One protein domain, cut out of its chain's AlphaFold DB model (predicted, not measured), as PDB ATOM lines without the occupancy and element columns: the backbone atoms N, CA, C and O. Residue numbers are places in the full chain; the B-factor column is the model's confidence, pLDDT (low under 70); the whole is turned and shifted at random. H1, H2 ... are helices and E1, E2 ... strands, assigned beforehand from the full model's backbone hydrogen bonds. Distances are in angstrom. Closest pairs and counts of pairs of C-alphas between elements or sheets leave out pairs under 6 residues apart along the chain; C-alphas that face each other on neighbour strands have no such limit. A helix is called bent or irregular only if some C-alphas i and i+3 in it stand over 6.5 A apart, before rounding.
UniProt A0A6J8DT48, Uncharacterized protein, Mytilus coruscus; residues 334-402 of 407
ATOM      1  N   ARG A 334     169.473 245.920 330.198       45.28
ATOM      2  CA  ARG A 334     169.075 245.343 331.495       45.28
ATOM      3  C   ARG A 334     169.849 244.076 331.866       45.28
ATOM      4  O   ARG A 334     170.026 243.783 333.047       45.28
ATOM      5  N   LEU A 335     170.267 243.306 330.869       40.16
ATOM      6  CA  LEU A 335     171.022 242.067 331.024       40.16
ATOM      7  C   LEU A 335     172.522 242.287 330.800       40.16
ATOM      8  O   LEU A 335     173.322 241.498 331.284       40.16
ATOM      9  N   PHE A 336     172.918 243.394 330.174       46.81
ATOM     10  CA  PHE A 336     174.317 243.757 329.961       46.81
ATOM     11  C   PHE A 336     175.085 243.956 331.279       46.81
ATOM     12  O   PHE A 336     176.203 243.476 331.419       46.81
ATOM     13  N   PHE A 337     174.460 244.538 332.309       44.09
ATOM     14  CA  PHE A 337     175.060 244.610 333.653       44.09
ATOM     15  C   PHE A 337     174.878 243.335 334.486       44.09
ATOM     16  O   PHE A 337     175.635 243.123 335.432       44.09
ATOM     17  N   ALA A 338     173.896 242.493 334.155       40.25
ATOM     18  CA  ALA A 338     173.636 241.238 334.863       40.25
ATOM     19  C   ALA A 338     174.445 240.047 334.312       40.25
ATOM     20  O   ALA A 338     174.632 239.073 335.037       40.25
ATOM     21  N   GLY A 339     174.892 240.128 333.053       36.47
ATOM     22  CA  GLY A 339     175.604 239.083 332.316       36.47
ATOM     23  C   GLY A 339     177.034 239.447 331.908       36.47
ATOM     24  O   GLY A 339     177.817 238.543 331.644       36.47
ATOM     25  N   ALA A 340     177.427 240.728 331.914       40.94
ATOM     26  CA  ALA A 340     178.850 241.056 331.907       40.94
ATOM     27  C   ALA A 340     179.485 240.580 333.229       40.94
ATOM     28  O   ALA A 340     178.804 240.593 334.262       40.94
ATOM     29  N   PRO A 341     180.792 240.264 333.259       38.84
ATOM     30  CA  PRO A 341     181.571 240.032 334.479       38.84
ATOM     31  C   PRO A 341     181.698 241.303 335.351       38.84
ATOM     32  O   PRO A 341     182.692 241.529 336.035       38.84
ATOM     33  N   SER A 342     180.655 242.137 335.400       41.78
ATOM     34  CA  SER A 342     180.442 243.170 336.401       41.78
ATOM     35  C   SER A 342     180.457 242.584 337.812       41.78
ATOM     36  O   SER A 342     180.696 243.339 338.748       41.78
ATOM     37  N   SER A 343     180.261 241.263 337.975       40.09
ATOM     38  CA  SER A 343     180.503 240.502 339.209       40.09
ATOM     39  C   SER A 343     181.894 240.759 339.808       40.09
ATOM     40  O   SER A 343     181.996 240.779 341.035       40.09
ATOM     41  N   TYR A 344     182.907 241.058 338.986       42.25
ATOM     42  CA  TYR A 344     184.300 241.257 339.412       42.25
ATOM     43  C   TYR A 344     184.726 242.720 339.594       42.25
ATOM     44  O   TYR A 344     185.720 242.992 340.268       42.25
ATOM     45  N   LEU A 345     183.978 243.686 339.057       49.28
ATOM     46  CA  LEU A 345     184.348 245.094 339.176       49.28
ATOM     47  C   LEU A 345     183.871 245.662 340.519       49.28
ATOM     48  O   LEU A 345     182.681 245.898 340.728       49.28
ATOM     49  N   LYS A 346     184.825 245.954 341.414       58.66
ATOM     50  CA  LYS A 346     184.638 246.702 342.679       58.66
ATOM     51  C   LYS A 346     184.278 248.185 342.451       58.66
ATOM     52  O   LYS A 346     184.552 249.029 343.298       58.66
ATOM     53  N   HIS A 347     183.707 248.526 341.298       67.44
ATOM     54  CA  HIS A 347     183.406 249.904 340.945       67.44
ATOM     55  C   HIS A 347     182.150 250.381 341.702       67.44
ATOM     56  O   HIS A 347     181.131 249.681 341.663       67.44
ATOM     57  N   PRO A 348     182.162 251.561 342.354       71.25
ATOM     58  CA  PRO A 348     181.019 252.073 343.119       71.25
ATOM     59  C   PRO A 348     179.713 252.102 342.315       71.25
ATOM     60  O   PRO A 348     178.680 251.648 342.796       71.25
ATOM     61  N   LEU A 349     179.781 252.514 341.045       64.06
ATOM     62  CA  LEU A 349     178.624 252.549 340.142       64.06
ATOM     63  C   LEU A 349     177.995 251.161 339.912       64.06
ATOM     64  O   LEU A 349     176.774 251.031 339.858       64.06
ATOM     65  N   ALA A 350     178.813 250.106 339.819       66.19
ATOM     66  CA  ALA A 350     178.312 248.742 339.650       66.19
ATOM     67  C   ALA A 350     177.558 248.270 340.903       66.19
ATOM     68  O   ALA A 350     176.543 247.579 340.793       66.19
ATOM     69  N   LYS A 351     178.012 248.684 342.096       75.31
ATOM     70  CA  LYS A 351     177.305 248.435 343.359       75.31
ATOM     71  C   LYS A 351     175.953 249.154 343.382       75.31
ATOM     72  O   LYS A 351     174.945 248.498 343.638       75.31
ATOM     73  N   THR A 352     175.915 250.438 343.023       72.88
ATOM     74  CA  THR A 352     174.673 251.229 342.945       72.88
ATOM     75  C   THR A 352     173.668 250.621 341.964       72.88
ATOM     76  O   THR A 352     172.498 250.447 342.302       72.88
ATOM     77  N   LEU A 353     174.119 250.197 340.777       69.00
ATOM     78  CA  LEU A 353     173.260 249.528 339.793       69.00
ATOM     79  C   LEU A 353     172.692 248.206 340.325       69.00
ATOM     80  O   LEU A 353     171.500 247.936 340.167       69.00
ATOM     81  N   ARG A 354     173.508 247.384 341.001       73.31
ATOM     82  CA  ARG A 354     173.024 246.140 341.626       73.31
ATOM     83  C   ARG A 354     172.003 246.412 342.725       73.31
ATOM     84  O   ARG A 354     171.003 245.699 342.806       73.31
ATOM     85  N   GLU A 355     172.248 247.407 343.572       80.62
ATOM     86  CA  GLU A 355     171.318 247.804 344.633       80.62
ATOM     87  C   GLU A 355     169.979 248.255 344.050       80.62
ATOM     88  O   GLU A 355     168.935 247.789 344.506       80.62
ATOM     89  N   GLN A 356     169.998 249.044 342.975       73.44
ATOM     90  CA  GLN A 356     168.787 249.502 342.299       73.44
ATOM     91  C   GLN A 356     168.023 248.359 341.614       73.44
ATOM     92  O   GLN A 356     166.809 248.246 341.778       73.44
ATOM     93  N   ILE A 357     168.715 247.437 340.933       72.56
ATOM     94  CA  ILE A 357     168.093 246.226 340.364       72.56
ATOM     95  C   ILE A 357     167.442 245.383 341.468       72.56
ATOM     96  O   ILE A 357     166.316 244.900 341.313       72.56
ATOM     97  N   ASN A 358     168.134 245.202 342.594       77.25
ATOM     98  CA  ASN A 358     167.615 244.446 343.730       77.25
ATOM     99  C   ASN A 358     166.417 245.145 344.380       77.25
ATOM    100  O   ASN A 358     165.456 244.467 344.747       77.25
ATOM    101  N   LEU A 359     166.440 246.476 344.479       78.50
ATOM    102  CA  LEU A 359     165.314 247.271 344.955       78.50
ATOM    103  C   LEU A 359     164.097 247.079 344.044       78.50
ATOM    104  O   LEU A 359     163.043 246.690 344.539       78.50
ATOM    105  N   CYS A 360     164.254 247.217 342.723       70.06
ATOM    106  CA  CYS A 360     163.176 246.988 341.752       70.06
ATOM    107  C   CYS A 360     162.598 245.566 341.828       70.06
ATOM    108  O   CYS A 360     161.385 245.375 341.721       70.06
ATOM    109  N   ARG A 361     163.449 244.551 342.043       72.12
ATOM    110  CA  ARG A 361     163.001 243.161 342.248       72.12
ATOM    111  C   ARG A 361     162.178 243.008 343.527       72.12
ATOM    112  O   ARG A 361     161.171 242.302 343.511       72.12
ATOM    113  N   ARG A 362     162.594 243.653 344.624       77.25
ATOM    114  CA  ARG A 362     161.897 243.604 345.921       77.25
ATOM    115  C   ARG A 362     160.560 244.336 345.884       77.25
ATOM    116  O   ARG A 362     159.585 243.821 346.421       77.25
ATOM    117  N   THR A 363     160.493 245.488 345.222       76.12
ATOM    118  CA  THR A 363     159.282 246.321 345.173       76.12
ATOM    119  C   THR A 363     158.219 245.803 344.206       76.12
ATOM    120  O   THR A 363     157.143 246.387 344.131       76.12
ATOM    121  N   ARG A 364     158.482 244.707 343.471       68.62
ATOM    122  CA  ARG A 364     157.611 244.200 342.392       68.62
ATOM    123  C   ARG A 364     157.211 245.299 341.401       68.62
ATOM    124  O   ARG A 364     156.143 245.208 340.796       68.62
ATOM    125  N   ALA A 365     158.058 246.319 341.234       60.66
ATOM    126  CA  ALA A 365     157.841 247.343 340.228       60.66
ATOM    127  C   ALA A 365     157.619 246.637 338.887       60.66
ATOM    128  O   ALA A 365     158.335 245.683 338.549       60.66
ATOM    129  N   SER A 366     156.577 247.042 338.156       56.34
ATOM    130  CA  SER A 366     156.283 246.429 336.865       56.34
ATOM    131  C   SER A 366     157.537 246.532 335.989       56.34
ATOM    132  O   SER A 366     158.309 247.485 336.101       56.34
ATOM    133  N   ARG A 367     157.781 245.549 335.113       54.00
ATOM    134  CA  ARG A 367     158.989 245.512 334.257       54.00
ATOM    135  C   ARG A 367     159.200 246.792 333.424       54.00
ATOM    136  O   ARG A 367     160.285 246.984 332.889       54.00
ATOM    137  N   TYR A 368     158.182 247.646 333.328       50.94
ATOM    138  CA  TYR A 368     158.166 248.916 332.609       50.94
ATOM    139  C   TYR A 368     158.585 250.131 333.456       50.94
ATOM    140  O   TYR A 368     158.856 251.181 332.892       50.94
ATOM    141  N   GLN A 369     158.682 250.007 334.785       55.72
ATOM    142  CA  GLN A 369     159.052 251.105 335.697       55.72
ATOM    143  C   GLN A 369     160.529 251.098 336.117       55.72
ATOM    144  O   GLN A 369     160.968 251.950 336.889       55.72
ATOM    145  N   ILE A 370     161.317 250.139 335.630       58.66
ATOM    146  CA  ILE A 370     162.741 250.054 335.955       58.66
ATOM    147  C   ILE A 370     163.486 251.108 335.127       58.66
ATOM    148  O   ILE A 370     163.752 250.894 333.943       58.66
ATOM    149  N   ARG A 371     163.825 252.247 335.747       61.81
ATOM    150  CA  ARG A 371     164.752 253.223 335.151       61.81
ATOM    151  C   ARG A 371     166.126 252.556 335.001       61.81
ATOM    152  O   ARG A 371     166.704 252.099 335.985       61.81
ATOM    153  N   LEU A 372     166.614 252.476 333.759       63.91
ATOM    154  CA  LEU A 372     167.937 251.939 333.397       63.91
ATOM    155  C   LEU A 372     169.080 252.812 333.927       63.91
ATOM    156  O   LEU A 372     170.161 252.311 334.221       63.91
ATOM    157  N   ILE A 373     168.817 254.110 334.053       72.06
ATOM    158  CA  ILE A 373     169.761 255.113 334.522       72.06
ATOM    159  C   ILE A 373     169.369 255.483 335.964       72.06
ATOM    160  O   ILE A 373     168.205 255.833 336.192       72.06
ATOM    161  N   PRO A 374     170.277 255.354 336.952       71.19
ATOM    162  CA  PRO A 374     170.029 255.783 338.322       71.19
ATOM    163  C   PRO A 374     169.542 257.229 338.404       71.19
ATOM    164  O   PRO A 374     169.987 258.100 337.653       71.19
ATOM    165  N   ILE A 375     168.635 257.492 339.345       73.50
ATOM    166  CA  ILE A 375     168.170 258.853 339.625       73.50
ATOM    167  C   ILE A 375     169.385 259.687 340.057       73.50
ATOM    168  O   ILE A 375     170.175 259.240 340.886       73.50
ATOM    169  N   GLY A 376     169.554 260.871 339.463       76.62
ATOM    170  CA  GLY A 376     170.717 261.740 339.689       76.62
ATOM    171  C   GLY A 376     171.912 261.479 338.765       76.62
ATOM    172  O   GLY A 376     172.904 262.198 338.847       76.62
ATOM    173  N   THR A 377     171.833 260.499 337.858       75.38
ATOM    174  CA  THR A 377     172.822 260.334 336.779       75.38
ATOM    175  C   THR A 377     172.213 260.740 335.442       75.38
ATOM    176  O   THR A 377     171.178 260.220 335.050       75.38
ATOM    177  N   SER A 378     172.846 261.679 334.738       83.00
ATOM    178  CA  SER A 378     172.406 262.130 333.406       83.00
ATOM    179  C   SER A 378     172.940 261.242 332.279       83.00
ATOM    180  O   SER A 378     172.370 261.178 331.187       83.00
ATOM    181  N   ARG A 379     174.051 260.544 332.541       84.56
ATOM    182  CA  ARG A 379     174.773 259.740 331.560       84.56
ATOM    183  C   ARG A 379     175.463 258.551 332.221       84.56
ATOM    184  O   ARG A 379     176.142 258.705 333.231       84.56
ATOM    185  N   ILE A 380     175.341 257.384 331.599       83.81
ATOM    186  CA  ILE A 380     176.179 256.211 331.854       83.81
ATOM    187  C   ILE A 380     177.036 256.001 330.611       83.81
ATOM    188  O   ILE A 380     176.529 256.034 329.492       83.81
ATOM    189  N   MET A 381     178.335 255.796 330.800       86.38
ATOM    190  CA  MET A 381     179.256 255.445 329.726       86.38
ATOM    191  C   MET A 381     179.949 254.138 330.084       86.38
ATOM    192  O   MET A 381     180.425 253.982 331.211       86.38
ATOM    193  N   LYS A 382     179.997 253.208 329.135       81.38
ATOM    194  CA  LYS A 382     180.825 252.008 329.210       81.38
ATOM    195  C   LYS A 382     181.859 252.087 328.102       81.38
ATOM    196  O   LYS A 382     181.520 252.344 326.952       81.38
ATOM    197  N   GLU A 383     183.107 251.869 328.475       87.31
ATOM    198  CA  GLU A 383     184.237 251.831 327.562       87.31
ATOM    199  C   GLU A 383     184.885 250.453 327.684       87.31
ATOM    200  O   GLU A 383     185.239 250.023 328.783       87.31
ATOM    201  N   GLU A 384     184.989 249.740 326.569       84.12
ATOM    202  CA  GLU A 384     185.685 248.460 326.473       84.12
ATOM    203  C   GLU A 384     186.811 248.588 325.458       84.12
ATOM    204  O   GLU A 384     186.626 249.145 324.378       84.12
ATOM    205  N   ARG A 385     187.989 248.075 325.808       88.56
ATOM    206  CA  ARG A 385     189.160 248.076 324.933       88.56
ATOM    207  C   ARG A 385     189.590 246.643 324.671       88.56
ATOM    208  O   ARG A 385     189.712 245.855 325.607       88.56
ATOM    209  N   CYS A 386     189.829 246.324 323.408       85.81
ATOM    210  CA  CYS A 386     190.407 245.068 322.962       85.81
ATOM    211  C   CYS A 386     191.761 245.358 322.313       85.81
ATOM    212  O   CYS A 386     191.866 246.245 321.467       85.81
ATOM    213  N   TYR A 387     192.787 244.619 322.724       90.31
ATOM    214  CA  TYR A 387     194.134 244.717 322.174       90.31
ATOM    215  C   TYR A 387     194.350 243.533 321.237       90.31
ATOM    216  O   TYR A 387     194.273 242.381 321.665       90.31
ATOM    217  N   LEU A 388     194.592 243.818 319.963       81.50
ATOM    218  CA  LEU A 388     194.901 242.810 318.961       81.50
ATOM    219  C   LEU A 388     196.411 242.486 318.971       81.50
ATOM    220  O   LEU A 388     197.219 243.325 319.379       81.50
ATOM    221  N   PRO A 389     196.824 241.278 318.534       80.69
ATOM    222  CA  PRO A 389     198.233 240.862 318.548       80.69
ATOM    223  C   PRO A 389     199.168 241.711 317.675       80.69
ATOM    224  O   PRO A 389     200.374 241.729 317.904       80.69
ATOM    225  N   ASP A 390     198.621 242.410 316.682       90.75
ATOM    226  CA  ASP A 390     199.333 243.360 315.820       90.75
ATOM    227  C   ASP A 390     199.572 244.726 316.498       90.75
ATOM    228  O   ASP A 390     200.177 245.616 315.904       90.75
ATOM    229  N   GLY A 391     199.114 244.895 317.743       91.94
ATOM    230  CA  GLY A 391     199.190 246.143 318.500       91.94
ATOM    231  C   GLY A 391     198.013 247.088 318.256       91.94
ATOM    232  O   GLY A 391     197.941 248.137 318.902       91.94
ATOM    233  N   THR A 392     197.070 246.734 317.379       90.44
ATOM    234  CA  THR A 392     195.868 247.534 317.139       90.44
ATOM    235  C   THR A 392     194.970 247.515 318.376       90.44
ATOM    236  O   THR A 392     194.691 246.465 318.954       90.44
ATOM    237  N   VAL A 393     194.482 248.687 318.787       92.62
ATOM    238  CA  VAL A 393     193.546 248.824 319.911       92.62
ATOM    239  C   VAL A 393     192.164 249.154 319.368       92.62
ATOM    240  O   VAL A 393     191.967 250.202 318.756       92.62
ATOM    241  N   LEU A 394     191.201 248.264 319.598       81.69
ATOM    242  CA  LEU A 394     189.793 248.503 319.302       81.69
ATOM    243  C   LEU A 394     189.097 249.010 320.561       81.69
ATOM    244  O   LEU A 394     189.148 248.365 321.605       81.69
ATOM    245  N   GLU A 395     188.432 250.154 320.455       91.19
ATOM    246  CA  GLU A 395     187.701 250.769 321.557       91.19
ATOM    247  C   GLU A 395     186.203 250.813 321.240       91.19
ATOM    248  O   GLU A 395     185.782 251.382 320.233       91.19
ATOM    249  N   LEU A 396     185.394 250.214 322.111       83.12
ATOM    250  CA  LEU A 396     183.939 250.274 322.066       83.12
ATOM    251  C   LEU A 396     183.448 251.213 323.171       83.12
ATOM    252  O   LEU A 396     183.663 250.954 324.355       83.12
ATOM    253  N   ARG A 397     182.771 252.299 322.783       88.19
ATOM    254  CA  ARG A 397     182.124 253.238 323.708       88.19
ATOM    255  C   ARG A 397     180.612 253.169 323.562       88.19
ATOM    256  O   ARG A 397     180.069 253.666 322.580       88.19
ATOM    257  N   ASP A 398     179.947 252.653 324.588       81.00
ATOM    258  CA  ASP A 398     178.495 252.717 324.714       81.00
ATOM    259  C   ASP A 398     178.108 253.859 325.654       81.00
ATOM    260  O   ASP A 398     178.556 253.935 326.803       81.00
ATOM    261  N   ILE A 399     177.270 254.772 325.166       85.75
ATOM    262  CA  ILE A 399     176.806 255.938 325.918       85.75
ATOM    263  C   ILE A 399     175.285 255.870 326.032       85.75
ATOM    264  O   ILE A 399     174.578 255.905 325.027       85.75
ATOM    265  N   TRP A 400     174.782 255.842 327.263       82.94
ATOM    266  CA  TRP A 400     173.359 255.960 327.566       82.94
ATOM    267  C   TRP A 400     173.107 257.289 328.262       82.94
ATOM    268  O   TRP A 400     173.652 257.548 329.334       82.94
ATOM    269  N   THR A 401     172.272 258.133 327.669       85.62
ATOM    270  CA  THR A 401     171.849 259.410 328.250       85.62
ATOM    271  C   THR A 401     170.386 259.340 328.655       85.62
ATOM    272  O   THR A 401     169.568 258.740 327.954       85.62
ATOM    273  N   SER A 402     170.038 259.934 329.796       83.25
ATOM    274  CA  SER A 402     168.635 260.100 330.164       83.25
ATOM    275  C   SER A 402     168.095 261.344 329.466       83.25
ATOM    276  O   SER A 402     168.545 262.448 329.758       83.25
TER     277      SER A 402
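AT A GLANCE: This is residues 334 to 402 of the 407 residues of an uncharacterized protein of Mytilus coruscus (UniProt A0A6J8DT48). A long, slender hairpin of two strands, E1 and E2, reaches to one end of a loosely built rod, while helix H2 and the unnamed stretch after it make the other end. The short helix H1 sits near H2 at a steep tilt, and residues 362 to 368 stand free. The printed part has 69 residues with two named helices and two named strands, in the order H1, H2, E1, E2; the sheet has the order E1, E2 and is antiparallel, and the class is mixed, helices and strands. The whole is loose, with a radius of gyration of the C-alphas of 14.7 A and spans of 50 by 24 by 20 A.

IN THESE COORDINATES: E1, residues 379 to 387, is 26.2 A long and begins with C-alpha 379 at (174.773, 259.740, 331.560). E2, residues 393 to 401, is 25.5 A long and ends with C-alpha 401 at (171.849, 259.410, 328.250). H2, residues 348 to 362, is 21.1 A long. H1, residues 334 to 339, is 9.1 A long and begins with C-alpha 334 at (169.075, 245.343, 331.495). H1 is neither bent nor irregular, but only just: C-alphas 334 and 337 are 6.4 A apart.

HOW THE PARTS SIT: E1 and E2 form a hairpin with a tight link, antiparallel at 169 degrees between their directions. N 380 and O 400 are 2.8 A apart and N 394 and O 386 also 2.8 A, both within hydrogen-bond range. H1 and H2 are close but not clearly touching, the closest C-alphas being those of Phe 337 and Ala 350 at 8.0 A; they run opposite ways at a steep tilt of 65 degrees. H1 is apart from E1 and E2, and H2 is apart from E2. In H2 every O i to N i+4 pair is within hydrogen-bond range; in H1, 1 of 2.

THE WHOLE: The C-alphas farthest apart are those of Thr 363 and Asp 390, 49.7 A. The printed part has no cut. The link from H2 to E1, residues 363 to 378, is long. The mean pLDDT of the printed part is 70.3, and 26 residues are under 70, namely 334 to 347, 349 to 350, 353 and 364 to 372.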